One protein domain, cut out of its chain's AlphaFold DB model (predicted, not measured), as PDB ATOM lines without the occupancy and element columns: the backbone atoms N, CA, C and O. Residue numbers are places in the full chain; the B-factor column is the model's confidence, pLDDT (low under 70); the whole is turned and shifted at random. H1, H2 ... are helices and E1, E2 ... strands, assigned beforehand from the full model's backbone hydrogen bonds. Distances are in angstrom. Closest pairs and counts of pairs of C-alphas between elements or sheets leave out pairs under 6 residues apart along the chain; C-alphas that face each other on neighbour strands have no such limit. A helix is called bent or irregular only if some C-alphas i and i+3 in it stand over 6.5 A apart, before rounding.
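This is residues 2 to 203 of the 204 residues of an uncharacterized protein of Candolleomyces aberdarensis (UniProt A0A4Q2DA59). Five helices, H1, H3, H4, H5 and H6, make an elongated bundle, partly aligned and partly crossed, and at one end of it, where H3 ends and H4 and H6 begin, sits a small hairpin of two strands. From that bundle the far end of H1, residues 33 to 40, sticks out to one side, and H2 folds back from it as an open arm whose later part comes near H1. The 202 printed residues hold six named helices and two named strands, in the order H1 H2 H3 E1 E2 H4 H5 H6; the sheet, E1 - E2, is antiparallel and the class is mostly helix. The whole is only just compact, close to loose, with a radius of gyration of the C-alphas of 19.6 A and spans of 60 by 47 by 33 A.

Find C-alpha 2 at (106.960, 63.791, 11.281); from there H1 runs 56.2 A through residues 2 to 40. It has a kink of 35 degrees near residue 33 and is irregular, with C-alphas 32 and 35 7.0 A apart. H2, residues 48 to 70, is 32.0 A long, and H3, residues 75 to 94, 28.3 A. E1 is residues 96 to 99 and E2 residues 108 to 112. H4 runs 41.3 A from C-alpha 115 at (100.733, 109.189, 19.998) to residue 143, H5 43.5 A through residues 150 to 179, and H6 24.8 A from residue 185 to C-alpha 201 at (111.574, 92.410, 35.697).

Look first at H4, the hub. H1, with residues 10 to 21 alone, touches it at C-alphas 14 and 132, 6.2 A, opposite ways at a shallow tilt of 33 degrees, only just short of steep. H3 touches H4 at C-alphas 91 and 117, 5.7 A. H4 and H5 are a helical hairpin, closest at C-alphas 126 and 167, 5.8 A; H5 and H6 are another, closest at C-alphas 177 and 185, 5.1 A. H2 is close to H1 but not clearly touching, C-alphas 23 and 64 being 7.6 A apart. In the hairpin of E1 and E2, N 98 and O 109 are 2.8 A apart, within hydrogen-bond range. C-alphas 110 of E2 and 187 of H6 are their closest, 5.4 A. Every O i to N i+4 pair is within range in H3, H4, H5 and H6, against 33 of 35 in H1 and 17 of 19 in H2.

The C-alphas of Ala 2 and Pro 101, the two farthest apart, are 62.7 A from each other. The printed part has no cut and no long link. Residues 43 to 49 and 145 to 151 stand free. The mean pLDDT of the printed part is 77.1; look for values under 70 at residues 67 to 74 and 186 to 203, among others.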
ATOM      1  N   ALA A   2     107.608  62.521  11.663       78.00
ATOM      2  CA  ALA A   2     106.960  63.791  11.281       78.00
ATOM      3  C   ALA A   2     106.376  64.598  12.462       78.00
ATOM      4  O   ALA A   2     106.668  65.779  12.595       78.00
ATOM      5  N   ALA A   3     105.654  63.945  13.380       73.69
ATOM      6  CA  ALA A   3     105.113  64.611  14.569       73.69
ATOM      7  C   ALA A   3     106.200  65.204  15.488       73.69
ATOM      8  O   ALA A   3     105.983  66.237  16.095       73.69
ATOM      9  N   LEU A   4     107.384  64.588  15.580       73.25
ATOM     10  CA  LEU A   4     108.480  65.122  16.402       73.25
ATOM     11  C   LEU A   4     109.133  66.355  15.759       73.25
ATOM     12  O   LEU A   4     109.560  67.258  16.471       73.25
ATOM     13  N   LEU A   5     109.187  66.400  14.425       79.06
ATOM     14  CA  LEU A   5     109.693  67.554  13.679       79.06
ATOM     15  C   LEU A   5     108.733  68.745  13.768       79.06
ATOM     16  O   LEU A   5     109.186  69.868  13.968       79.06
ATOM     17  N   GLU A   6     107.423  68.498  13.684       79.19
ATOM     18  CA  GLU A   6     106.395  69.530  13.877       79.19
ATOM     19  C   GLU A   6     106.502  70.148  15.283       79.19
ATOM     20  O   GLU A   6     106.509  71.366  15.437       79.19
ATOM     21  N   GLU A   7     106.676  69.320  16.314       72.56
ATOM     22  CA  GLU A   7     106.818  69.764  17.707       72.56
ATOM     23  C   GLU A   7     108.089  70.596  17.936       72.56
ATOM     24  O   GLU A   7     108.047  71.635  18.596       72.56
ATOM     25  N   ALA A   8     109.218  70.177  17.357       76.38
ATOM     26  CA  ALA A   8     110.460  70.945  17.411       76.38
ATOM     27  C   ALA A   8     110.336  72.290  16.671       76.38
ATOM     28  O   ALA A   8     110.871  73.301  17.132       76.38
ATOM     29  N   ALA A   9     109.600  72.322  15.555       81.62
ATOM     30  CA  ALA A   9     109.348  73.544  14.801       81.62
ATOM     31  C   ALA A   9     108.508  74.548  15.607       81.62
ATOM     32  O   ALA A   9     108.911  75.705  15.728       81.62
ATOM     33  N   TRP A  10     107.405  74.111  16.224       79.75
ATOM     34  CA  TRP A  10     106.569  74.970  17.073       79.75
ATOM     35  C   TRP A  10     107.319  75.502  18.292       79.75
ATOM     36  O   TRP A  10     107.220  76.689  18.591       79.75
ATOM     37  N   GLY A  11     108.117  74.658  18.956       78.75
ATOM     38  CA  GLY A  11     108.950  75.089  20.080       78.75
ATOM     39  C   GLY A  11     109.938  76.188  19.683       78.75
ATOM     40  O   GLY A  11     110.055  77.193  20.378       78.75
ATOM     41  N   LYS A  12     110.583  76.040  18.521       80.94
ATOM     42  CA  LYS A  12     111.510  77.043  17.976       80.94
ATOM     43  C   LYS A  12     110.804  78.323  17.514       80.94
ATOM     44  O   LYS A  12     111.389  79.399  17.553       80.94
ATOM     45  N   ILE A  13     109.571  78.237  17.015       80.75
ATOM     46  CA  ILE A  13     108.765  79.418  16.662       80.75
ATOM     47  C   ILE A  13     108.395  80.179  17.939       80.75
ATOM     48  O   ILE A  13     108.680  81.368  18.040       80.75
ATOM     49  N   LEU A  14     107.844  79.482  18.933       82.19
ATOM     50  CA  LEU A  14     107.438  80.070  20.207       82.19
ATOM     51  C   LEU A  14     108.610  80.740  20.931       82.19
ATOM     52  O   LEU A  14     108.474  81.873  21.388       82.19
ATOM     53  N   SER A  15     109.769  80.068  20.996       81.38
ATOM     54  CA  SER A  15     110.960  80.629  21.640       81.38
ATOM     55  C   SER A  15     111.413  81.912  20.955       81.38
ATOM     56  O   SER A  15     111.714  82.881  21.638       81.38
ATOM     57  N   ARG A  16     111.408  81.944  19.615       79.25
ATOM     58  CA  ARG A  16     111.775  83.133  18.837       79.25
ATOM     59  C   ARG A  16     110.871  84.308  19.164       79.25
ATOM     60  O   ARG A  16     111.360  85.338  19.598       79.25
ATOM     61  N   HIS A  17     109.559  84.140  19.037       81.50
ATOM     62  CA  HIS A  17     108.617  85.225  19.310       81.50
ATOM     63  C   HIS A  17     108.730  85.756  20.745       81.50
ATOM     64  O   HIS A  17     108.747  86.972  20.932       81.50
ATOM     65  N   ALA A  18     108.868  84.871  21.739       79.38
ATOM     66  CA  ALA A  18     109.054  85.269  23.133       79.38
ATOM     67  C   ALA A  18     110.364  86.047  23.350       79.38
ATOM     68  O   ALA A  18     110.370  87.069  24.034       79.38
ATOM     69  N   LEU A  19     111.457  85.605  22.721       78.00
ATOM     70  CA  LEU A  19     112.753  86.281  22.782       78.00
ATOM     71  C   LEU A  19     112.724  87.635  22.067       78.00
ATOM     72  O   LEU A  19     113.353  88.571  22.549       78.00
ATOM     73  N   ASN A  20     111.939  87.786  20.993       77.19
ATOM     74  CA  ASN A  20     111.727  89.087  20.352       77.19
ATOM     75  C   ASN A  20     111.126  90.091  21.336       77.19
ATOM     76  O   ASN A  20     111.655  91.188  21.451       77.19
ATOM     77  N   ILE A  21     110.048  89.713  22.037       77.88
ATOM     78  CA  ILE A  21     109.379  90.593  23.012       77.88
ATOM     79  C   ILE A  21     110.349  90.964  24.127       77.88
ATOM     80  O   ILE A  21     110.556  92.145  24.391       77.88
ATOM     81  N   ALA A  22     110.969  89.955  24.748       77.25
ATOM     82  CA  ALA A  22     111.893  90.160  25.858       77.25
ATOM     83  C   ALA A  22     113.044  91.096  25.467       77.25
ATOM     84  O   ALA A  22     113.425  91.973  26.239       77.25
ATOM     85  N   LEU A  23     113.562  90.943  24.249       74.69
ATOM     86  CA  LEU A  23     114.630  91.787  23.754       74.69
ATOM     87  C   LEU A  23     114.173  93.220  23.472       74.69
ATOM     88  O   LEU A  23     114.873  94.146  23.871       74.69
ATOM     89  N   THR A  24     113.042  93.412  22.786       75.62
ATOM     90  CA  THR A  24     112.519  94.758  22.495       75.62
ATOM     91  C   THR A  24     112.340  95.530  23.800       75.62
ATOM     92  O   THR A  24     112.817  96.651  23.927       75.62
ATOM     93  N   VAL A  25     111.767  94.875  24.812       74.75
ATOM     94  CA  VAL A  25     111.594  95.441  26.152       74.75
ATOM     95  C   VAL A  25     112.944  95.751  26.812       74.75
ATOM     96  O   VAL A  25     113.138  96.859  27.300       74.75
ATOM     97  N   ALA A  26     113.902  94.820  26.808       75.50
ATOM     98  CA  ALA A  26     115.211  95.040  27.430       75.50
ATOM     99  C   ALA A  26     115.997  96.191  26.776       75.50
ATOM    100  O   ALA A  26     116.635  96.987  27.467       75.50
ATOM    101  N   VAL A  27     115.941  96.299  25.446       73.88
ATOM    102  CA  VAL A  27     116.580  97.388  24.697       73.88
ATOM    103  C   VAL A  27     115.897  98.717  25.000       73.88
ATOM    104  O   VAL A  27     116.592  99.701  25.260       73.88
ATOM    105  N   ALA A  28     114.564  98.741  25.031       73.31
ATOM    106  CA  ALA A  28     113.799  99.921  25.397       73.31
ATOM    107  C   ALA A  28     114.192 100.413  26.806       73.31
ATOM    108  O   ALA A  28     114.587 101.571  26.957       73.31
ATOM    109  N   ASP A  29     114.198  99.528  27.814       74.56
ATOM    110  CA  ASP A  29     114.608  99.861  29.191       74.56
ATOM    111  C   ASP A  29     116.010 100.472  29.255       74.56
ATOM    112  O   ASP A  29     116.248 101.496  29.911       74.56
ATOM    113  N   TRP A  30     116.943  99.852  28.531       76.62
ATOM    114  CA  TRP A  30     118.329 100.281  28.483       76.62
ATOM    115  C   TRP A  30     118.452 101.684  27.887       76.62
ATOM    116  O   TRP A  30     119.085 102.548  28.499       76.62
ATOM    117  N   ILE A  31     117.794 101.941  26.750       75.12
ATOM    118  CA  ILE A  31     117.773 103.258  26.097       75.12
ATOM    119  C   ILE A  31     117.180 104.318  27.038       75.12
ATOM    120  O   ILE A  31     117.717 105.425  27.111       75.12
ATOM    121  N   TYR A  32     116.122 103.996  27.795       68.81
ATOM    122  CA  TYR A  32     115.504 104.946  28.734       68.81
ATOM    123  C   TYR A  32     116.388 105.321  29.901       68.81
ATOM    124  O   TYR A  32     116.367 106.466  30.355       68.81
ATOM    125  N   THR A  33     117.109 104.350  30.440       75.75
ATOM    126  CA  THR A  33     117.870 104.561  31.665       75.75
ATOM    127  C   THR A  33     119.256 105.132  31.374       75.75
ATOM    128  O   THR A  33     119.734 105.931  32.174       75.75
ATOM    129  N   LEU A  34     119.841 104.852  30.202       80.94
ATOM    130  CA  LEU A  34     121.169 105.316  29.781       80.94
ATOM    131  C   LEU A  34     121.477 106.810  30.029       80.94
ATOM    132  O   LEU A  34     122.532 107.086  30.601       80.94
ATOM    133  N   PRO A  35     120.629 107.791  29.650       77.06
ATOM    134  CA  PRO A  35     120.946 109.204  29.885       77.06
ATOM    135  C   PRO A  35     121.124 109.523  31.376       77.06
ATOM    136  O   PRO A  35     122.086 110.187  31.753       77.06
ATOM    137  N   PHE A  36     120.266 108.971  32.239       73.56
ATOM    138  CA  PHE A  36     120.381 109.142  33.689       73.56
ATOM    139  C   PHE A  36     121.643 108.479  34.247       73.56
ATOM    140  O   PHE A  36     122.264 108.990  35.178       73.56
ATOM    141  N   GLU A  37     122.061 107.349  33.676       83.56
ATOM    142  CA  GLU A  37     123.313 106.712  34.080       83.56
ATOM    143  C   GLU A  37     124.527 107.564  33.747       83.56
ATOM    144  O   GLU A  37     125.439 107.670  34.567       83.56
ATOM    145  N   ILE A  38     124.551 108.149  32.548       85.94
ATOM    146  CA  ILE A  38     125.658 108.988  32.088       85.94
ATOM    147  C   ILE A  38     125.815 110.199  33.010       85.94
ATOM    148  O   ILE A  38     126.935 110.576  33.344       85.94
ATOM    149  N   GLU A  39     124.711 110.774  33.481       85.25
ATOM    150  CA  GLU A  39     124.743 111.925  34.384       85.25
ATOM    151  C   GLU A  39     125.111 111.552  35.826       85.25
ATOM    152  O   GLU A  39     125.853 112.284  36.480       85.25
ATOM    153  N   VAL A  40     124.618 110.419  36.339       82.38
ATOM    154  CA  VAL A  40     124.729 110.080  37.771       82.38
ATOM    155  C   VAL A  40     125.828 109.052  38.047       82.38
ATOM    156  O   VAL A  40     126.652 109.207  38.949       82.38
ATOM    157  N   ILE A  41     125.873 107.973  37.272       86.44
ATOM    158  CA  ILE A  41     126.710 106.799  37.547       86.44
ATOM    159  C   ILE A  41     128.103 106.963  36.939       86.44
ATOM    160  O   ILE A  41     129.107 106.629  37.578       86.44
ATOM    161  N   TRP A  42     128.201 107.493  35.720       86.81
ATOM    162  CA  TRP A  42     129.472 107.612  35.004       86.81
ATOM    163  C   TRP A  42     130.483 108.548  35.693       86.81
ATOM    164  O   TRP A  42     131.626 108.102  35.850       86.81
ATOM    165  N   PRO A  43     130.116 109.740  36.217       89.44
ATOM    166  CA  PRO A  43     131.062 110.611  36.927       89.44
ATOM    167  C   PRO A  43     131.392 110.141  38.352       89.44
ATOM    168  O   PRO A  43     132.357 110.616  38.955       89.44
ATOM    169  N   THR A  44     130.628 109.197  38.912       88.25
ATOM    170  CA  THR A  44     130.863 108.676  40.266       88.25
ATOM    171  C   THR A  44     132.177 107.883  40.337       88.25
ATOM    172  O   THR A  44     132.507 107.108  39.433       88.25
ATOM    173  N   LYS A  45     132.941 108.043  41.426       93.44
ATOM    174  CA  LYS A  45     134.192 107.295  41.654       93.44
ATOM    175  C   LYS A  45     133.941 105.782  41.652       93.44
ATOM    176  O   LYS A  45     132.868 105.314  42.027       93.44
ATOM    177  N   TRP A  46     134.943 105.011  41.243       92.25
ATOM    178  CA  TRP A  46     134.853 103.552  41.238       92.25
ATOM    179  C   TRP A  46     134.644 103.001  42.658       92.25
ATOM    180  O   TRP A  46     135.409 103.300  43.570       92.25
ATOM    181  N   ASN A  47     133.589 102.202  42.825       92.88
ATOM    182  CA  ASN A  47     133.224 101.479  44.045       92.88
ATOM    183  C   ASN A  47     132.661 100.106  43.634       92.88
ATOM    184  O   ASN A  47     132.162  99.956  42.517       92.88
ATOM    185  N   LEU A  48     132.688  99.131  44.540       92.38
ATOM    186  CA  LEU A  48     132.099  97.805  44.381       92.38
ATOM    187  C   LEU A  48     130.658  97.865  43.855       92.38
ATOM    188  O   LEU A  48     130.329  97.135  42.930       92.38
ATOM    189  N   VAL A  49     129.828  98.778  44.373       86.44
ATOM    190  CA  VAL A  49     128.439  98.952  43.904       86.44
ATOM    191  C   VAL A  49     128.390  99.324  42.419       86.44
ATOM    192  O   VAL A  49     127.626  98.730  41.669       86.44
ATOM    193  N   LYS A  50     129.250 100.245  41.964       86.50
ATOM    194  CA  LYS A  50     129.341 100.645  40.550       86.50
ATOM    195  C   LYS A  50     129.855  99.501  39.671       86.50
ATOM    196  O   LYS A  50     129.350  99.315  38.571       86.50
ATOM    197  N   VAL A  51     130.827  98.723  40.152       89.19
ATOM    198  CA  VAL A  51     131.363  97.561  39.420       89.19
ATOM    199  C   VAL A  51     130.308  96.466  39.281       89.19
ATOM    200  O   VAL A  51     130.083  95.986  38.176       89.19
ATOM    201  N   LEU A  52     129.628  96.109  40.375       86.50
ATOM    202  CA  LEU A  52     128.542  95.126  40.367       86.50
ATOM    203  C   LEU A  52     127.390  95.574  39.468       86.50
ATOM    204  O   LEU A  52     126.874  94.772  38.696       86.50
ATOM    205  N   TYR A  53     127.035  96.859  39.524       85.75
ATOM    206  CA  TYR A  53     126.020  97.454  38.664       85.75
ATOM    207  C   TYR A  53     126.385  97.347  37.177       85.75
ATOM    208  O   TYR A  53     125.598  96.840  36.384       85.75
ATOM    209  N   ILE A  54     127.597  97.773  36.799       85.88
ATOM    210  CA  ILE A  54     128.068  97.718  35.408       85.88
ATOM    211  C   ILE A  54     128.157  96.265  34.928       85.88
ATOM    212  O   ILE A  54     127.718  95.969  33.822       85.88
ATOM    213  N   LEU A  55     128.667  95.344  35.750       83.88
ATOM    214  CA  LEU A  55     128.700  93.925  35.398       83.88
ATOM    215  C   LEU A  55     127.291  93.392  35.155       83.88
ATOM    216  O   LEU A  55     127.032  92.871  34.082       83.88
ATOM    217  N   ASN A  56     126.363  93.568  36.093       81.94
ATOM    218  CA  ASN A  56     124.998  93.076  35.928       81.94
ATOM    219  C   ASN A  56     124.312  93.670  34.684       81.94
ATOM    220  O   ASN A  56     123.692  92.942  33.914       81.94
ATOM    221  N   ARG A  57     124.489  94.972  34.445       83.06
ATOM    222  CA  ARG A  57     123.811  95.684  33.363       83.06
ATOM    223  C   ARG A  57     124.372  95.387  31.974       83.06
ATOM    224  O   ARG A  57     123.611  95.142  31.045       83.06
ATOM    225  N   TYR A  58     125.692  95.403  31.808       81.12
ATOM    226  CA  TYR A  58     126.312  95.203  30.495       81.12
ATOM    227  C   TYR A  58     126.511  93.723  30.146       81.12
ATOM    228  O   TYR A  58     126.642  93.395  28.970       81.12
ATOM    229  N   PHE A  59     126.441  92.809  31.117       78.62
ATOM    230  CA  PHE A  59     126.420  91.369  30.841       78.62
ATOM    231  C   PHE A  59     125.137  90.936  30.115       78.62
ATOM    232  O   PHE A  59     125.173  90.057  29.260       78.62
ATOM    233  N   LEU A  60     124.008  91.606  30.372       67.25
ATOM    234  CA  LEU A  60     122.772  91.411  29.602       67.25
ATOM    235  C   LEU A  60     122.914  91.890  28.146       67.25
ATOM    236  O   LEU A  60     122.351  91.284  27.236       67.25
ATOM    237  N   VAL A  61     123.716  92.934  27.909       70.50
ATOM    238  CA  VAL A  61     124.048  93.408  26.554       70.50
ATOM    239  C   VAL A  61     124.948  92.401  25.831       70.50
ATOM    240  O   VAL A  61     124.740  92.132  24.650       70.50
ATOM    241  N   ASP A  62     125.906  91.794  26.532       69.75
ATOM    242  CA  ASP A  62     126.730  90.707  25.988       69.75
ATOM    243  C   ASP A  62     125.871  89.484  25.614       69.75
ATOM    244  O   ASP A  62     125.988  88.938  24.515       69.75
ATOM    245  N   MET A  63     124.897  89.130  26.463       69.56
ATOM    246  CA  MET A  63     123.908  88.084  26.178       69.56
ATOM    247  C   MET A  63     123.050  88.408  24.941       69.56
ATOM    248  O   MET A  63     122.743  87.514  24.150       69.56
ATOM    249  N   PHE A  64     122.712  89.683  24.723       71.38
ATOM    250  CA  PHE A  64     122.021  90.150  23.519       71.38
ATOM    251  C   PHE A  64     122.873  89.997  22.249       71.38
ATOM    252  O   PHE A  64     122.399  89.442  21.253       71.38
ATOM    253  N   VAL A  65     124.132  90.441  22.276       72.94
ATOM    254  CA  VAL A  65     125.056  90.304  21.136       72.94
ATOM    255  C   VAL A  65     125.292  88.827  20.812       72.94
ATOM    256  O   VAL A  65     125.275  88.430  19.644       72.94
ATOM    257  N   TYR A  66     125.431  87.992  21.840       73.19
ATOM    258  CA  TYR A  66     125.549  86.547  21.696       73.19
ATOM    259  C   TYR A  66     124.291  85.916  21.079       73.19
ATOM    260  O   TYR A  66     124.402  85.047  20.211       73.19
ATOM    261  N   TYR A  67     123.096  86.383  21.451       69.75
ATOM    262  CA  TYR A  67     121.840  85.908  20.871       69.75
ATOM    263  C   TYR A  67     121.702  86.273  19.384       69.75
ATOM    264  O   TYR A  67     121.396  85.405  18.565       69.75
ATOM    265  N   LEU A  68     122.019  87.521  19.014       68.25
ATOM    266  CA  LEU A  68     122.080  87.961  17.613       68.25
ATOM    267  C   LEU A  68     123.058  87.119  16.781       68.25
ATOM    268  O   LEU A  68     122.800  86.825  15.612       68.25
ATOM    269  N   TYR A  69     124.175  86.721  17.389       69.50
ATOM    270  CA  TYR A  69     125.190  85.887  16.757       69.50
ATOM    271  C   TYR A  69     124.733  84.424  16.590       69.50
ATOM    272  O   TYR A  69     124.939  83.825  15.530       69.50
ATOM    273  N   LEU A  70     124.078  83.846  17.606       68.44
ATOM    274  CA  LEU A  70     123.606  82.455  17.599       68.44
ATOM    275  C   LEU A  70     122.405  82.207  16.678       68.44
ATOM    276  O   LEU A  70     122.309  81.131  16.087       68.44
ATOM    277  N   GLU A  71     121.506  83.180  16.524       64.12
ATOM    278  CA  GLU A  71     120.328  83.067  15.652       64.12
ATOM    279  C   GLU A  71     120.672  82.918  14.158       64.12
ATOM    280  O   GLU A  71     119.772  82.600  13.384       64.12
ATOM    281  N   ARG A  72     121.940  83.113  13.744       57.03
ATOM    282  CA  ARG A  72     122.405  83.095  12.340       57.03
ATOM    283  C   ARG A  72     121.363  83.684  11.377       57.03
ATOM    284  O   ARG A  72     120.712  82.961  10.628       57.03
ATOM    285  N   ALA A  73     121.276  85.013  11.340       54.94
ATOM    286  CA  ALA A  73     120.662  85.737  10.226       54.94
ATOM    287  C   ALA A  73     119.182  85.391   9.935       54.94
ATOM    288  O   ALA A  73     118.796  85.266   8.772       54.94
ATOM    289  N   ASN A  74     118.317  85.323  10.956       67.94
ATOM    290  CA  ASN A  74     116.896  85.600  10.716       67.94
ATOM    291  C   ASN A  74     116.767  87.088  10.360       67.94
ATOM    292  O   ASN A  74     116.609  87.941  11.228       67.94
ATOM    293  N   ILE A  75     116.883  87.405   9.070       71.19
ATOM    294  CA  ILE A  75     116.768  88.776   8.555       71.19
ATOM    295  C   ILE A  75     115.447  89.402   9.022       71.19
ATOM    296  O   ILE A  75     115.435  90.558   9.424       71.19
ATOM    297  N   GLU A  76     114.369  88.616   9.075       69.88
ATOM    298  CA  GLU A  76     113.072  89.048   9.610       69.88
ATOM    299  C   GLU A  76     113.163  89.530  11.066       69.88
ATOM    300  O   GLU A  76     112.624  90.584  11.392       69.88
ATOM    301  N   PHE A  77     113.903  88.823  11.929       73.06
ATOM    302  CA  PHE A  77     114.122  89.223  13.324       73.06
ATOM    303  C   PHE A  77     114.857  90.563  13.403       73.06
ATOM    304  O   PHE A  77     114.424  91.476  14.101       73.06
ATOM    305  N   ILE A  78     115.961  90.684  12.661       75.75
ATOM    306  CA  ILE A  78     116.799  91.887  12.668       75.75
ATOM    307  C   ILE A  78     115.993  93.086  12.164       75.75
ATOM    308  O   ILE A  78     116.033  94.153  12.772       75.75
ATOM    309  N   VAL A  79     115.216  92.907  11.093       80.25
ATOM    310  CA  VAL A  79     114.359  93.955  10.530       80.25
ATOM    311  C   VAL A  79     113.288  94.385  11.528       80.25
ATOM    312  O   VAL A  79     113.112  95.586  11.726       80.25
ATOM    313  N   VAL A  80     112.607  93.445  12.192       76.62
ATOM    314  CA  VAL A  80     111.583  93.764  13.201       76.62
ATOM    315  C   VAL A  80     112.189  94.555  14.360       76.62
ATOM    316  O   VAL A  80     111.632  95.582  14.738       76.62
ATOM    317  N   GLN A  81     113.353  94.142  14.868       75.44
ATOM    318  CA  GLN A  81     113.997  94.822  15.994       75.44
ATOM    319  C   GLN A  81     114.548  96.197  15.627       75.44
ATOM    320  O   GLN A  81     114.337  97.155  16.363       75.44
ATOM    321  N   ILE A  82     115.197  96.337  14.468       82.62
ATOM    322  CA  ILE A  82     115.642  97.651  13.986       82.62
ATOM    323  C   ILE A  82     114.434  98.574  13.814       82.62
ATOM    324  O   ILE A  82     114.479  99.722  14.247       82.62
ATOM    325  N   THR A  83     113.341  98.072  13.235       83.06
ATOM    326  CA  THR A  83     112.117  98.860  13.047       83.06
ATOM    327  C   THR A  83     111.533  99.295  14.391       83.06
ATOM    328  O   THR A  83     111.243 100.477  14.552       83.06
ATOM    329  N   ALA A  84     111.427  98.393  15.370       79.31
ATOM    330  CA  ALA A  84     110.939  98.710  16.711       79.31
ATOM    331  C   ALA A  84     111.812  99.774  17.400       79.31
ATOM    332  O   ALA A  84     111.297 100.824  17.784       79.31
ATOM    333  N   CYS A  85     113.136  99.578  17.434       80.56
ATOM    334  CA  CYS A  85     114.083 100.538  18.009       80.56
ATOM    335  C   CYS A  85     114.015 101.912  17.327       80.56
ATOM    336  O   CYS A  85     114.100 102.951  17.983       80.56
ATOM    337  N   CYS A  86     113.865 101.946  15.999       86.88
ATOM    338  CA  CYS A  86     113.711 103.195  15.263       86.88
ATOM    339  C   CYS A  86     112.404 103.906  15.629       86.88
ATOM    340  O   CYS A  86     112.430 105.105  15.903       86.88
ATOM    341  N   VAL A  87     111.274 103.191  15.645       84.56
ATOM    342  CA  VAL A  87     109.958 103.763  15.978       84.56
ATOM    343  C   VAL A  87     109.944 104.289  17.413       84.56
ATOM    344  O   VAL A  87     109.471 105.404  17.634       84.56
ATOM    345  N   GLU A  88     110.532 103.556  18.360       77.12
ATOM    346  CA  GLU A  88     110.740 104.025  19.731       77.12
ATOM    347  C   GLU A  88     111.577 105.302  19.746       77.12
ATOM    348  O   GLU A  88     111.117 106.333  20.233       77.12
ATOM    349  N   GLY A  89     112.762 105.299  19.133       81.06
ATOM    350  CA  GLY A  89     113.624 106.481  19.081       81.06
ATOM    351  C   GLY A  89     112.927 107.724  18.510       81.06
ATOM    352  O   GLY A  89     113.088 108.829  19.037       81.06
ATOM    353  N   PHE A  90     112.108 107.558  17.465       85.12
ATOM    354  CA  PHE A  90     111.286 108.642  16.921       85.12
ATOM    355  C   PHE A  90     110.186 109.085  17.883       85.12
ATOM    356  O   PHE A  90     109.977 110.290  18.040       85.12
ATOM    357  N   PHE A  91     109.516 108.144  18.550       82.44
ATOM    358  CA  PHE A  91     108.526 108.458  19.572       82.44
ATOM    359  C   PHE A  91     109.149 109.317  20.675       82.44
ATOM    360  O   PHE A  91     108.639 110.402  20.941       82.44
ATOM    361  N   TYR A  92     110.313 108.947  21.213       75.50
ATOM    362  CA  TYR A  92     110.978 109.738  22.257       75.50
ATOM    363  C   TYR A  92     111.397 111.124  21.802       75.50
ATOM    364  O   TYR A  92     111.218 112.083  22.549       75.50
ATOM    365  N   LYS A  93     111.905 111.261  20.574       81.62
ATOM    366  CA  LYS A  93     112.219 112.585  20.022       81.62
ATOM    367  C   LYS A  93     110.983 113.456  19.825       81.62
ATOM    368  O   LYS A  93     111.096 114.675  19.874       81.62
ATOM    369  N   SER A  94     109.824 112.846  19.583       83.31
ATOM    370  CA  SER A  94     108.564 113.575  19.433       83.31
ATOM    371  C   SER A  94     107.986 114.061  20.765       83.31
ATOM    372  O   SER A  94     107.130 114.945  20.761       83.31
ATOM    373  N   VAL A  95     108.425 113.485  21.891       79.31
ATOM    374  CA  VAL A  95     107.877 113.777  23.216       79.31
ATOM    375  C   VAL A  95     108.471 115.070  23.773       79.31
ATOM    376  O   VAL A  95     109.681 115.214  23.928       79.31
ATOM    377  N   VAL A  96     107.589 116.002  24.125       80.31
ATOM    378  CA  VAL A  96     107.914 117.252  24.812       80.31
ATOM    379  C   VAL A  96     107.737 117.054  26.313       80.31
ATOM    380  O   VAL A  96     106.690 116.585  26.764       80.31
ATOM    381  N   TYR A  97     108.748 117.444  27.086       78.06
ATOM    382  CA  TYR A  97     108.748 117.343  28.544       78.06
ATOM    383  C   TYR A  97     108.502 118.709  29.193       78.06
ATOM    384  O   TYR A  97     109.049 119.718  28.751       78.06
ATOM    385  N   ALA A  98     107.713 118.730  30.263       76.56
ATOM    386  CA  ALA A  98     107.481 119.896  31.111       76.56
ATOM    387  C   ALA A  98     107.887 119.595  32.565       76.56
ATOM    388  O   ALA A  98     107.866 118.429  32.969       76.56
ATOM    389  N   PRO A  99     108.247 120.609  33.371       78.69
ATOM    390  CA  PRO A  99     108.531 120.409  34.788       78.69
ATOM    391  C   PRO A  99     107.318 119.816  35.518       78.69
ATOM    392  O   PRO A  99     106.175 120.221  35.296       78.69
ATOM    393  N   SER A 100     107.573 118.833  36.381       76.44
ATOM    394  CA  SER A 100     106.529 118.160  37.160       76.44
ATOM    395  C   SER A 100     105.905 119.094  38.208       76.44
ATOM    396  O   SER A 100     106.637 119.845  38.857       76.44
ATOM    397  N   PRO A 101     104.586 118.997  38.477       77.12
ATOM    398  CA  PRO A 101     103.954 119.684  39.604       77.12
ATOM    399  C   PRO A 101     104.426 119.149  40.970       77.12
ATOM    400  O   PRO A 101     104.243 119.819  41.983       77.12
ATOM    401  N   LEU A 102     105.057 117.966  41.004       77.38
ATOM    402  CA  LEU A 102     105.697 117.366  42.181       77.38
ATOM    403  C   LEU A 102     107.215 117.208  41.955       77.38
ATOM    404  O   LEU A 102     107.695 116.094  41.715       77.38
ATOM    405  N   PRO A 103     107.996 118.301  42.061       71.38
ATOM    406  CA  PRO A 103     109.435 118.297  41.780       71.38
ATOM    407  C   PRO A 103     110.256 117.468  42.776       71.38
ATOM    408  O   PRO A 103     111.402 117.132  42.500       71.38
ATOM    409  N   GLN A 104     109.685 117.107  43.930       75.56
ATOM    410  CA  GLN A 104     110.363 116.275  44.927       75.56
ATOM    411  C   GLN A 104     110.525 114.814  44.491       75.56
ATOM    412  O   GLN A 104     111.316 114.102  45.101       75.56
ATOM    413  N   HIS A 105     109.729 114.322  43.537       66.88
ATOM    414  CA  HIS A 105     109.701 112.892  43.180       66.88
ATOM    415  C   HIS A 105     109.938 112.661  41.686       66.88
ATOM    416  O   HIS A 105     110.498 111.636  41.307       66.88
ATOM    417  N   VAL A 106     109.541 113.607  40.829       67.25
ATOM    418  CA  VAL A 106     109.728 113.519  39.376       67.25
ATOM    419  C   VAL A 106     110.162 114.887  38.869       67.25
ATOM    420  O   VAL A 106     109.495 115.869  39.160       67.25
ATOM    421  N   ALA A 107     111.262 114.971  38.121       66.44
ATOM    422  CA  ALA A 107     111.762 116.252  37.613       66.44
ATOM    423  C   ALA A 107     110.977 116.740  36.379       66.44
ATOM    424  O   ALA A 107     110.534 117.887  36.334       66.44
ATOM    425  N   CYS A 108     110.746 115.852  35.407       71.31
ATOM    426  CA  CYS A 108     110.127 116.181  34.121       71.31
ATOM    427  C   CYS A 108     109.033 115.167  33.757       71.31
ATOM    428  O   CYS A 108     109.229 113.962  33.910       71.31
ATOM    429  N   LEU A 109     107.902 115.654  33.244       71.00
ATOM    430  CA  LEU A 109     106.774 114.853  32.771       71.00
ATOM    431  C   LEU A 109     106.544 115.060  31.269       71.00
ATOM    432  O   LEU A 109     106.590 116.197  30.799       71.00
ATOM    433  N   PRO A 110     106.274 113.992  30.506       73.44
ATOM    434  CA  PRO A 110     105.955 114.101  29.088       73.44
ATOM    435  C   PRO A 110     104.532 114.646  28.897       73.44
ATOM    436  O   PRO A 110     103.571 114.027  29.341       73.44
ATOM    437  N   ILE A 111     104.383 115.795  28.236       74.56
ATOM    438  CA  ILE A 111     103.088 116.492  28.086       74.56
ATOM    439  C   ILE A 111     102.436 116.313  26.715       74.56
ATOM    440  O   ILE A 111     101.225 116.452  26.582       74.56
ATOM    441  N   SER A 112     103.228 116.038  25.683       76.25
ATOM    442  CA  SER A 112     102.746 115.908  24.308       76.25
ATOM    443  C   SER A 112     103.732 115.079  23.506       76.25
ATOM    444  O   SER A 112     104.934 115.196  23.723       76.25
ATOM    445  N   GLY A 113     103.245 114.274  22.569       78.69
ATOM    446  CA  GLY A 113     104.071 113.460  21.684       78.69
ATOM    447  C   GLY A 113     103.259 112.882  20.532       78.69
ATOM    448  O   GLY A 113     102.031 112.970  20.506       78.69
ATOM    449  N   ALA A 114     103.944 112.287  19.560       84.12
ATOM    450  CA  ALA A 114     103.308 111.613  18.436       84.12
ATOM    451  C   ALA A 114     102.674 110.285  18.892       84.12
ATOM    452  O   ALA A 114     103.264 109.214  18.748       84.12
ATOM    453  N   SER A 115     101.456 110.346  19.440       79.31
ATOM    454  CA  SER A 115     100.733 109.189  19.998       79.31
ATOM    455  C   SER A 115     100.539 108.039  19.003       79.31
ATOM    456  O   SER A 115     100.511 106.881  19.411       79.31
ATOM    457  N   TYR A 116     100.483 108.325  17.699       83.25
ATOM    458  CA  TYR A 116     100.401 107.294  16.661       83.25
ATOM    459  C   TYR A 116     101.639 106.378  16.630       83.25
ATOM    460  O   TYR A 116     101.502 105.199  16.319       83.25
ATOM    461  N   LEU A 117     102.831 106.876  16.989       83.69
ATOM    462  CA  LEU A 117     104.037 106.046  17.084       83.69
ATOM    463  C   LEU A 117     103.932 105.065  18.259       83.69
ATOM    464  O   LEU A 117     104.258 103.893  18.100       83.69
ATOM    465  N   ALA A 118     103.387 105.507  19.399       79.62
ATOM    466  CA  ALA A 118     103.091 104.620  20.526       79.62
ATOM    467  C   ALA A 118     102.038 103.563  20.159       79.62
ATOM    468  O   ALA A 118     102.194 102.394  20.499       79.62
ATOM    469  N   MET A 119     100.999 103.939  19.405       82.12
ATOM    470  CA  MET A 119      99.996 102.984  18.918       82.12
ATOM    471  C   MET A 119     100.600 101.914  18.000       82.12
ATOM    472  O   MET A 119     100.212 100.752  18.093       82.12
ATOM    473  N   ILE A 120     101.554 102.279  17.136       84.88
ATOM    474  CA  ILE A 120     102.265 101.320  16.276       84.88
ATOM    475  C   ILE A 120     103.069 100.328  17.126       84.88
ATOM    476  O   ILE A 120     102.999  99.126  16.875       84.88
ATOM    477  N   ILE A 121     103.786 100.811  18.147       79.94
ATOM    478  CA  ILE A 121     104.583  99.967  19.052       79.94
ATOM    479  C   ILE A 121     103.680  98.989  19.812       79.94
ATOM    480  O   ILE A 121     103.893  97.779  19.739       79.94
ATOM    481  N   PHE A 122     102.630  99.486  20.476       82.50
ATOM    482  CA  PHE A 122     101.696  98.628  21.209       82.50
ATOM    483  C   PHE A 122     100.948  97.660  20.289       82.50
ATOM    484  O   PHE A 122     100.704  96.521  20.668       82.50
ATOM    485  N   GLY A 123     100.623  98.070  19.060       84.88
ATOM    486  CA  GLY A 123     100.003  97.193  18.067       84.88
ATOM    487  C   GLY A 123     100.915  96.042  17.628       84.88
ATOM    488  O   GLY A 123     100.458  94.903  17.520       84.88
ATOM    489  N   LEU A 124     102.206  96.312  17.409       83.25
ATOM    490  CA  LEU A 124     103.194  95.282  17.076       83.25
ATOM    491  C   LEU A 124     103.410  94.314  18.251       83.25
ATOM    492  O   LEU A 124     103.472  93.100  18.049       83.25
ATOM    493  N   LEU A 125     103.477  94.855  19.469       81.44
ATOM    494  CA  LEU A 125     103.607  94.084  20.699       81.44
ATOM    495  C   LEU A 125     102.395  93.155  20.906       81.44
ATOM    496  O   LEU A 125     102.571  91.941  21.015       81.44
ATOM    497  N   MET A 126     101.176  93.696  20.795       86.00
ATOM    498  CA  MET A 126      99.912  92.945  20.820       86.00
ATOM    499  C   MET A 126      99.883  91.787  19.822       86.00
ATOM    500  O   MET A 126      99.453  90.676  20.142       86.00
ATOM    501  N   ALA A 127     100.310  92.032  18.581       87.69
ATOM    502  CA  ALA A 127     100.328  91.001  17.549       87.69
ATOM    503  C   ALA A 127     101.252  89.839  17.945       87.69
ATOM    504  O   ALA A 127     100.905  88.673  17.765       87.69
ATOM    505  N   ASN A 128     102.408  90.140  18.536       83.19
ATOM    506  CA  ASN A 128     103.351  89.114  18.959       83.19
ATOM    507  C   ASN A 128     102.845  88.335  20.188       83.19
ATOM    508  O   ASN A 128     102.891  87.105  20.210       83.19
ATOM    509  N   GLU A 129     102.285  89.034  21.177       86.00
ATOM    510  CA  GLU A 129     101.683  88.436  22.377       86.00
ATOM    511  C   GLU A 129     100.525  87.498  22.029       86.00
ATOM    512  O   GLU A 129     100.443  86.382  22.540       86.00
ATOM    513  N   THR A 130      99.654  87.913  21.106       89.62
ATOM    514  CA  THR A 130      98.514  87.099  20.664       89.62
ATOM    515  C   THR A 130      98.949  85.854  19.894       89.62
ATOM    516  O   THR A 130      98.405  84.779  20.148       89.62
ATOM    517  N   ILE A 131      99.959  85.941  19.017       89.56
ATOM    518  CA  ILE A 131     100.528  84.767  18.326       89.56
ATOM    519  C   ILE A 131     101.059  83.754  19.344       89.56
ATOM    520  O   ILE A 131     100.765  82.560  19.249       89.56
ATOM    521  N   ILE A 132     101.813  84.230  20.335       87.12
ATOM    522  CA  ILE A 132     102.375  83.395  21.394       87.12
ATOM    523  C   ILE A 132     101.262  82.753  22.224       87.12
ATOM    524  O   ILE A 132     101.272  81.538  22.419       87.12
ATOM    525  N   LEU A 133     100.289  83.542  22.682       89.75
ATOM    526  CA  LEU A 133      99.177  83.058  23.492       89.75
ATOM    527  C   LEU A 133      98.371  81.995  22.737       89.75
ATOM    528  O   LEU A 133      98.103  80.928  23.284       89.75
ATOM    529  N   LEU A 134      98.043  82.234  21.465       90.19
ATOM    530  CA  LEU A 134      97.335  81.266  20.625       90.19
ATOM    531  C   LEU A 134      98.149  79.985  20.424       90.19
ATOM    532  O   LEU A 134      97.597  78.891  20.539       90.19
ATOM    533  N   ALA A 135      99.456  80.099  20.178       88.19
ATOM    534  CA  ALA A 135     100.340  78.944  20.065       88.19
ATOM    535  C   ALA A 135     100.407  78.152  21.380       88.19
ATOM    536  O   ALA A 135     100.299  76.925  21.361       88.19
ATOM    537  N   MET A 136     100.513  78.829  22.528       86.56
ATOM    538  CA  MET A 136     100.519  78.172  23.836       86.56
ATOM    539  C   MET A 136      99.189  77.502  24.157       86.56
ATOM    540  O   MET A 136      99.158  76.383  24.660       86.56
ATOM    541  N   VAL A 137      98.076  78.153  23.846       87.81
ATOM    542  CA  VAL A 137      96.745  77.586  24.050       87.81
ATOM    543  C   VAL A 137      96.541  76.378  23.133       87.81
ATOM    544  O   VAL A 137      96.085  75.333  23.593       87.81
ATOM    545  N   TYR A 138      96.948  76.465  21.865       85.88
ATOM    546  CA  TYR A 138      96.868  75.360  20.910       85.88
ATOM    547  C   TYR A 138      97.722  74.159  21.333       85.88
ATOM    548  O   TYR A 138      97.215  73.035  21.396       85.88
ATOM    549  N   ILE A 139      99.000  74.377  21.665       82.44
ATOM    550  CA  ILE A 139      99.890  73.309  22.141       82.44
ATOM    551  C   ILE A 139      99.383  72.769  23.478       82.44
ATOM    552  O   ILE A 139      99.366  71.554  23.675       82.44
ATOM    553  N   GLY A 140      98.896  73.651  24.352       82.31
ATOM    554  CA  GLY A 140      98.175  73.317  25.569       82.31
ATOM    555  C   GLY A 140      97.067  72.318  25.266       82.31
ATOM    556  O   GLY A 140      97.187  71.160  25.633       82.31
ATOM    557  N   PHE A 141      96.036  72.677  24.507       81.12
ATOM    558  CA  PHE A 141      94.918  71.775  24.214       81.12
ATOM    559  C   PHE A 141      95.324  70.483  23.490       81.12
ATOM    560  O   PHE A 141      94.875  69.399  23.875       81.12
ATOM    561  N   LYS A 142      96.194  70.564  22.475       79.44
ATOM    562  CA  LYS A 142      96.639  69.398  21.691       79.44
ATOM    563  C   LYS A 142      97.457  68.420  22.538       79.44
ATOM    564  O   LYS A 142      97.363  67.205  22.346       79.44
ATOM    565  N   LYS A 143      98.257  68.929  23.481       75.25
ATOM    566  CA  LYS A 143      99.275  68.153  24.204       75.25
ATOM    567  C   LYS A 143      98.959  67.924  25.681       75.25
ATOM    568  O   LYS A 143      99.514  66.989  26.249       75.25
ATOM    569  N   HIS A 144      98.024  68.656  26.293       66.69
ATOM    570  CA  HIS A 144      97.679  68.566  27.724       66.69
ATOM    571  C   HIS A 144      97.320  67.140  28.165       66.69
ATOM    572  O   HIS A 144      97.677  66.725  29.260       66.69
ATOM    573  N   ARG A 145      96.716  66.327  27.284       62.84
ATOM    574  CA  ARG A 145      96.424  64.906  27.563       62.84
ATOM    575  C   ARG A 145      97.632  63.955  27.495       62.84
ATOM    576  O   ARG A 145      97.529  62.829  27.971       62.84
ATOM    577  N   ARG A 146      98.752  64.351  26.880       64.62
ATOM    578  CA  ARG A 146      99.970  63.525  26.705       64.62
ATOM    579  C   ARG A 146     101.157  63.984  27.559       64.62
ATOM    580  O   ARG A 146     102.155  63.267  27.628       64.62
ATOM    581  N   MET A 147     101.075  65.147  28.203       63.34
ATOM    582  CA  MET A 147     102.141  65.697  29.047       63.34
ATOM    583  C   MET A 147     102.181  64.948  30.384       63.34
ATOM    584  O   MET A 147     101.295  65.102  31.214       63.34
ATOM    585  N   ARG A 148     103.200  64.103  30.587       67.00
ATOM    586  CA  ARG A 148     103.375  63.329  31.834       67.00
ATOM    587  C   ARG A 148     104.213  64.040  32.901       67.00
ATOM    588  O   ARG A 148     104.210  63.601  34.044       67.00
ATOM    589  N   SER A 149     104.937  65.100  32.539       79.19
ATOM    590  CA  SER A 149     105.793  65.829  33.478       79.19
ATOM    591  C   SER A 149     105.029  67.001  34.108       79.19
ATOM    592  O   SER A 149     104.611  67.898  33.369       79.19
ATOM    593  N   PRO A 150     104.872  67.039  35.445       78.12
ATOM    594  CA  PRO A 150     104.182  68.126  36.138       78.12
ATOM    595  C   PRO A 150     104.864  69.484  35.920       78.12
ATOM    596  O   PRO A 150     104.179  70.498  35.842       78.12
ATOM    597  N   LEU A 151     106.189  69.502  35.719       80.69
ATOM    598  CA  LEU A 151     106.952  70.728  35.472       80.69
ATOM    599  C   LEU A 151     106.499  71.445  34.191       80.69
ATOM    600  O   LEU A 151     106.348  72.661  34.181       80.69
ATOM    601  N   VAL A 152     106.250  70.692  33.115       76.94
ATOM    602  CA  VAL A 152     105.913  71.278  31.807       76.94
ATOM    603  C   VAL A 152     104.484  71.824  31.804       76.94
ATOM    604  O   VAL A 152     104.216  72.853  31.190       76.94
ATOM    605  N   THR A 153     103.571  71.167  32.521       76.88
ATOM    606  CA  THR A 153     102.192  71.641  32.690       76.88
ATOM    607  C   THR A 153     102.141  72.940  33.494       76.88
ATOM    608  O   THR A 153     101.413  73.851  33.103       76.88
ATOM    609  N   THR A 154     102.933  73.056  34.566       83.38
ATOM    610  CA  THR A 154     103.052  74.299  35.346       83.38
ATOM    611  C   THR A 154     103.620  75.430  34.493       83.38
ATOM    612  O   THR A 154     103.000  76.483  34.405       83.38
ATOM    613  N   PHE A 155     104.710  75.178  33.758       80.31
ATOM    614  CA  PHE A 155     105.314  76.171  32.861       80.31
ATOM    615  C   PHE A 155     104.332  76.693  31.801       80.31
ATOM    616  O   PHE A 155     104.280  77.890  31.536       80.31
ATOM    617  N   TYR A 156     103.527  75.804  31.208       80.81
ATOM    618  CA  TYR A 156     102.507  76.198  30.233       80.81
ATOM    619  C   TYR A 156     101.375  77.012  30.863       80.81
ATOM    620  O   TYR A 156     100.907  77.973  30.260       80.81
ATOM    621  N   ARG A 157     100.924  76.633  32.065       83.56
ATOM    622  CA  ARG A 157      99.867  77.354  32.782       83.56
ATOM    623  C   ARG A 157     100.320  78.765  33.138       83.56
ATOM    624  O   ARG A 157      99.603  79.720  32.856       83.56
ATOM    625  N   ASP A 158     101.506  78.873  33.722       86.56
ATOM    626  CA  ASP A 158     102.058  80.146  34.168       86.56
ATOM    627  C   ASP A 158     102.402  81.031  32.961       86.56
ATOM    628  O   ASP A 158     102.086  82.219  32.966       86.56
ATOM    629  N   GLY A 159     102.902  80.435  31.870       85.50
ATOM    630  CA  GLY A 159     103.085  81.112  30.586       85.50
ATOM    631  C   GLY A 159     101.784  81.697  30.028       85.50
ATOM    632  O   GLY A 159     101.736  82.881  29.711       85.50
ATOM    633  N   ILE A 160     100.697  80.919  29.957       88.00
ATOM    634  CA  ILE A 160      99.398  81.416  29.461       88.00
ATOM    635  C   ILE A 160      98.898  82.598  30.299       88.00
ATOM    636  O   ILE A 160      98.447  83.592  29.730       88.00
ATOM    637  N   VAL A 161      98.985  82.512  31.632       88.50
ATOM    638  CA  VAL A 161      98.576  83.606  32.530       88.50
ATOM    639  C   VAL A 161      99.406  84.860  32.258       88.50
ATOM    640  O   VAL A 161      98.848  85.942  32.092       88.50
ATOM    641  N   PHE A 162     100.722  84.702  32.142       84.19
ATOM    642  CA  PHE A 162     101.648  85.792  31.872       84.19
ATOM    643  C   PHE A 162     101.385  86.483  30.523       84.19
ATOM    644  O   PHE A 162     101.182  87.695  30.489       84.19
ATOM    645  N   PHE A 163     101.293  85.735  29.419       85.69
ATOM    646  CA  PHE A 163     101.049  86.330  28.096       85.69
ATOM    647  C   PHE A 163      99.639  86.914  27.956       85.69
ATOM    648  O   PHE A 163      99.440  87.859  27.198       85.69
ATOM    649  N   SER A 164      98.664  86.403  28.714       88.06
ATOM    650  CA  SER A 164      97.332  87.013  28.789       88.06
ATOM    651  C   SER A 164      97.362  88.358  29.516       88.06
ATOM    652  O   SER A 164      96.667  89.283  29.102       88.06
ATOM    653  N   ALA A 165      98.156  88.479  30.584       86.00
ATOM    654  CA  ALA A 165      98.318  89.737  31.305       86.00
ATOM    655  C   ALA A 165      98.998  90.797  30.428       86.00
ATOM    656  O   ALA A 165      98.481  91.906  30.333       86.00
ATOM    657  N   LEU A 166     100.073  90.426  29.724       79.94
ATOM    658  CA  LEU A 166     100.762  91.307  28.776       79.94
ATOM    659  C   LEU A 166      99.827  91.808  27.664       79.94
ATOM    660  O   LEU A 166      99.678  93.015  27.481       79.94
ATOM    661  N   ALA A 167      99.089  90.895  27.018       85.19
ATOM    662  CA  ALA A 167      98.080  91.267  26.025       85.19
ATOM    663  C   ALA A 167      96.998  92.182  26.615       85.19
ATOM    664  O   ALA A 167      96.562  93.137  25.975       85.19
ATOM    665  N   GLY A 168      96.565  91.923  27.850       86.25
ATOM    666  CA  GLY A 168      95.626  92.780  28.566       86.25
ATOM    667  C   GLY A 168      96.141  94.210  28.723       86.25
ATOM    668  O   GLY A 168      95.421  95.151  28.381       86.25
ATOM    669  N   THR A 169      97.381  94.387  29.186       80.88
ATOM    670  CA  THR A 169      97.957  95.727  29.344       80.88
ATOM    671  C   THR A 169      98.122  96.424  28.001       80.88
ATOM    672  O   THR A 169      97.707  97.572  27.855       80.88
ATOM    673  N   SER A 170      98.610  95.720  26.983       83.25
ATOM    674  CA  SER A 170      98.770  96.266  25.638       83.25
ATOM    675  C   SER A 170      97.426  96.701  25.007       83.25
ATOM    676  O   SER A 170      97.362  97.756  24.369       83.25
ATOM    677  N   ILE A 171      96.313  95.987  25.255       85.88
ATOM    678  CA  ILE A 171      94.951  96.437  24.877       85.88
ATOM    679  C   ILE A 171      94.580  97.719  25.618       85.88
ATOM    680  O   ILE A 171      94.120  98.679  24.996       85.88
ATOM    681  N   VAL A 172      94.752  97.734  26.942       84.94
ATOM    682  CA  VAL A 172      94.433  98.900  27.777       84.94
ATOM    683  C   VAL A 172      95.218 100.121  27.296       84.94
ATOM    684  O   VAL A 172      94.628 101.187  27.131       84.94
ATOM    685  N   ASN A 173      96.499  99.955  26.965       80.50
ATOM    686  CA  ASN A 173      97.358 101.005  26.424       80.50
ATOM    687  C   ASN A 173      96.782 101.600  25.126       80.50
ATOM    688  O   ASN A 173      96.676 102.822  25.000       80.50
ATOM    689  N   ILE A 174      96.335 100.760  24.186       84.31
ATOM    690  CA  ILE A 174      95.717 101.212  22.926       84.31
ATOM    691  C   ILE A 174      94.381 101.925  23.185       84.31
ATOM    692  O   ILE A 174      94.143 103.005  22.643       84.31
ATOM    693  N   VAL A 175      93.510 101.355  24.021       86.69
ATOM    694  CA  VAL A 175      92.189 101.934  24.330       86.69
ATOM    695  C   VAL A 175      92.330 103.296  25.004       86.69
ATOM    696  O   VAL A 175      91.619 104.237  24.644       86.69
ATOM    697  N   LEU A 176      93.264 103.432  25.947       81.88
ATOM    698  CA  LEU A 176      93.544 104.700  26.617       81.88
ATOM    699  C   LEU A 176      94.081 105.745  25.638       81.88
ATOM    700  O   LEU A 176      93.629 106.887  25.673       81.88
ATOM    701  N   LEU A 177      94.978 105.364  24.724       80.06
ATOM    702  CA  LEU A 177      95.489 106.268  23.689       80.06
ATOM    703  C   LEU A 177      94.391 106.799  22.754       80.06
ATOM    704  O   LEU A 177      94.480 107.945  22.316       80.06
ATOM    705  N   LEU A 178      93.368 105.986  22.474       84.31
ATOM    706  CA  LEU A 178      92.216 106.362  21.646       84.31
ATOM    707  C   LEU A 178      91.176 107.200  22.401       84.31
ATOM    708  O   LEU A 178      90.507 108.034  21.797       84.31
ATOM    709  N   SER A 179      91.016 106.955  23.702       84.88
ATOM    710  CA  SER A 179      89.938 107.545  24.509       84.88
ATOM    711  C   SER A 179      90.346 108.843  25.211       84.88
ATOM    712  O   SER A 179      89.483 109.645  25.565       84.88
ATOM    713  N   LEU A 180      91.645 109.048  25.456       81.94
ATOM    714  CA  LEU A 180      92.148 110.205  26.193       81.94
ATOM    715  C   LEU A 180      92.387 111.425  25.286       81.94
ATOM    716  O   LEU A 180      92.822 111.277  24.141       81.94
ATOM    717  N   PRO A 181      92.201 112.651  25.815       76.94
ATOM    718  CA  PRO A 181      92.582 113.874  25.121       76.94
ATOM    719  C   PRO A 181      94.079 113.882  24.752       76.94
ATOM    720  O   PRO A 181      94.893 113.332  25.506       76.94
ATOM    721  N   PRO A 182      94.483 114.568  23.663       68.56
ATOM    722  CA  PRO A 182      95.878 114.623  23.199       68.56
ATOM    723  C   PRO A 182      96.890 115.134  24.235       68.56
ATOM    724  O   PRO A 182      98.077 114.849  24.144       68.56
ATOM    725  N   THR A 183      96.428 115.895  25.226       64.25
ATOM    726  CA  THR A 183      97.233 116.429  26.333       64.25
ATOM    727  C   THR A 183      97.491 115.424  27.456       64.25
ATOM    728  O   THR A 183      98.384 115.637  28.269       64.25
ATOM    729  N   SER A 184      96.718 114.337  27.545       67.19
ATOM    730  CA  SER A 184      96.825 113.343  28.628       67.19
ATOM    731  C   SER A 184      97.236 111.959  28.130       67.19
ATOM    732  O   SER A 184      97.818 111.187  28.889       67.19
ATOM    733  N   ASN A 185      96.985 111.640  26.861       71.56
ATOM    734  CA  ASN A 185      97.269 110.321  26.294       71.56
ATOM    735  C   ASN A 185      98.769 109.943  26.349       71.56
ATOM    736  O   ASN A 185      99.111 108.805  26.657       71.56
ATOM    737  N   THR A 186      99.665 110.907  26.128       64.75
ATOM    738  CA  THR A 186     101.118 110.689  26.048       64.75
ATOM    739  C   THR A 186     101.719 110.410  27.428       64.75
ATOM    740  O   THR A 186     102.580 109.543  27.574       64.75
ATOM    741  N   LEU A 187     101.217 111.102  28.455       65.81
ATOM    742  CA  LEU A 187     101.667 110.947  29.836       65.81
ATOM    743  C   LEU A 187     101.302 109.567  30.398       65.81
ATOM    744  O   LEU A 187     102.131 108.915  31.032       65.81
ATOM    745  N   PHE A 188     100.095 109.088  30.089       66.38
ATOM    746  CA  PHE A 188      99.646 107.748  30.464       66.38
ATOM    747  C   PHE A 188     100.377 106.639  29.699       66.38
ATOM    748  O   PHE A 188     100.797 105.664  30.317       66.38
ATOM    749  N   ALA A 189     100.605 106.802  28.393       63.62
ATOM    750  CA  ALA A 189     101.297 105.801  27.579       63.62
ATOM    751  C   ALA A 189     102.733 105.522  28.054       63.62
ATOM    752  O   ALA A 189     103.150 104.370  28.112       63.62
ATOM    753  N   ILE A 190     103.482 106.558  28.446       62.97
ATOM    754  CA  ILE A 190     104.868 106.405  28.921       62.97
ATOM    755  C   ILE A 190     104.922 105.797  30.329       62.97
ATOM    756  O   ILE A 190     105.819 105.009  30.632       62.97
ATOM    757  N   CYS A 191     103.964 106.141  31.194       61.88
ATOM    758  CA  CYS A 191     103.878 105.576  32.540       61.88
ATOM    759  C   CYS A 191     103.524 104.079  32.500       61.88
ATOM    760  O   CYS A 191     104.100 103.290  33.246       61.88
ATOM    761  N   LEU A 192     102.639 103.680  31.582       59.75
ATOM    762  CA  LEU A 192     102.236 102.287  31.398       59.75
ATOM    763  C   LEU A 192     103.292 101.449  30.674       59.75
ATOM    764  O   LEU A 192     103.551 100.334  31.111       59.75
ATOM    765  N   LEU A 193     104.006 102.011  29.689       60.25
ATOM    766  CA  LEU A 193     105.178 101.357  29.095       60.25
ATOM    767  C   LEU A 193     106.184 100.952  30.191       60.25
ATOM    768  O   LEU A 193     106.665  99.823  30.204       60.25
ATOM    769  N   ARG A 194     106.439 101.838  31.169       61.50
ATOM    770  CA  ARG A 194     107.288 101.540  32.341       61.50
ATOM    771  C   ARG A 194     106.698 100.485  33.290       61.50
ATOM    772  O   ARG A 194     107.462  99.790  33.960       61.50
ATOM    773  N   LEU A 195     105.374 100.362  33.380       57.03
ATOM    774  CA  LEU A 195     104.712  99.330  34.186       57.03
ATOM    775  C   LEU A 195     104.796  97.948  33.524       57.03
ATOM    776  O   LEU A 195     105.089  96.977  34.216       57.03
ATOM    777  N   ASP A 196     104.658  97.863  32.200       58.75
ATOM    778  CA  ASP A 196     104.886  96.622  31.444       58.75
ATOM    779  C   ASP A 196     106.344  96.149  31.565       58.75
ATOM    780  O   ASP A 196     106.620  94.992  31.891       58.75
ATOM    781  N   LEU A 197     107.286  97.085  31.418       56.47
ATOM    782  CA  LEU A 197     108.723  96.883  31.635       56.47
ATOM    783  C   LEU A 197     109.056  96.355  33.045       56.47
ATOM    784  O   LEU A 197     109.917  95.489  33.197       56.47
ATOM    785  N   SER A 198     108.373  96.849  34.082       52.91
ATOM    786  CA  SER A 198     108.611  96.435  35.476       52.91
ATOM    787  C   SER A 198     107.872  95.154  35.876       52.91
ATOM    788  O   SER A 198     108.391  94.372  36.672       52.91
ATOM    789  N   ALA A 199     106.711  94.864  35.287       46.47
ATOM    790  CA  ALA A 199     106.048  93.569  35.446       46.47
ATOM    791  C   ALA A 199     106.930  92.420  34.915       46.47
ATOM    792  O   ALA A 199     106.987  91.351  35.520       46.47
ATOM    793  N   LEU A 200     107.687  92.672  33.842       47.06
ATOM    794  CA  LEU A 200     108.645  91.733  33.254       47.06
ATOM    795  C   LEU A 200     109.905  91.510  34.110       47.06
ATOM    796  O   LEU A 200     110.440  90.403  34.119       47.06
ATOM    797  N   SER A 201     110.367  92.517  34.860       41.19
ATOM    798  CA  SER A 201     111.574  92.410  35.697       41.19
ATOM    799  C   SER A 201     111.340  91.757  37.065       41.19
ATOM    800  O   SER A 201     112.288  91.316  37.705       41.19
ATOM    801  N   THR A 202     110.086  91.638  37.514       37.50
ATOM    802  CA  THR A 202     109.746  90.996  38.802       37.50
ATOM    803  C   THR A 202     109.671  89.463  38.757       37.50
ATOM    804  O   THR A 202     109.451  88.837  39.793       37.50
ATOM    805  N   GLN A 203     109.875  88.844  37.587       37.31
ATOM    806  CA  GLN A 203     109.877  87.383  37.411       37.31
ATOM    807  C   GLN A 203     111.273  86.749  37.249       37.31
ATOM    808  O   GLN A 203     111.346  85.540  37.026       37.31
TER     809      GLN A 203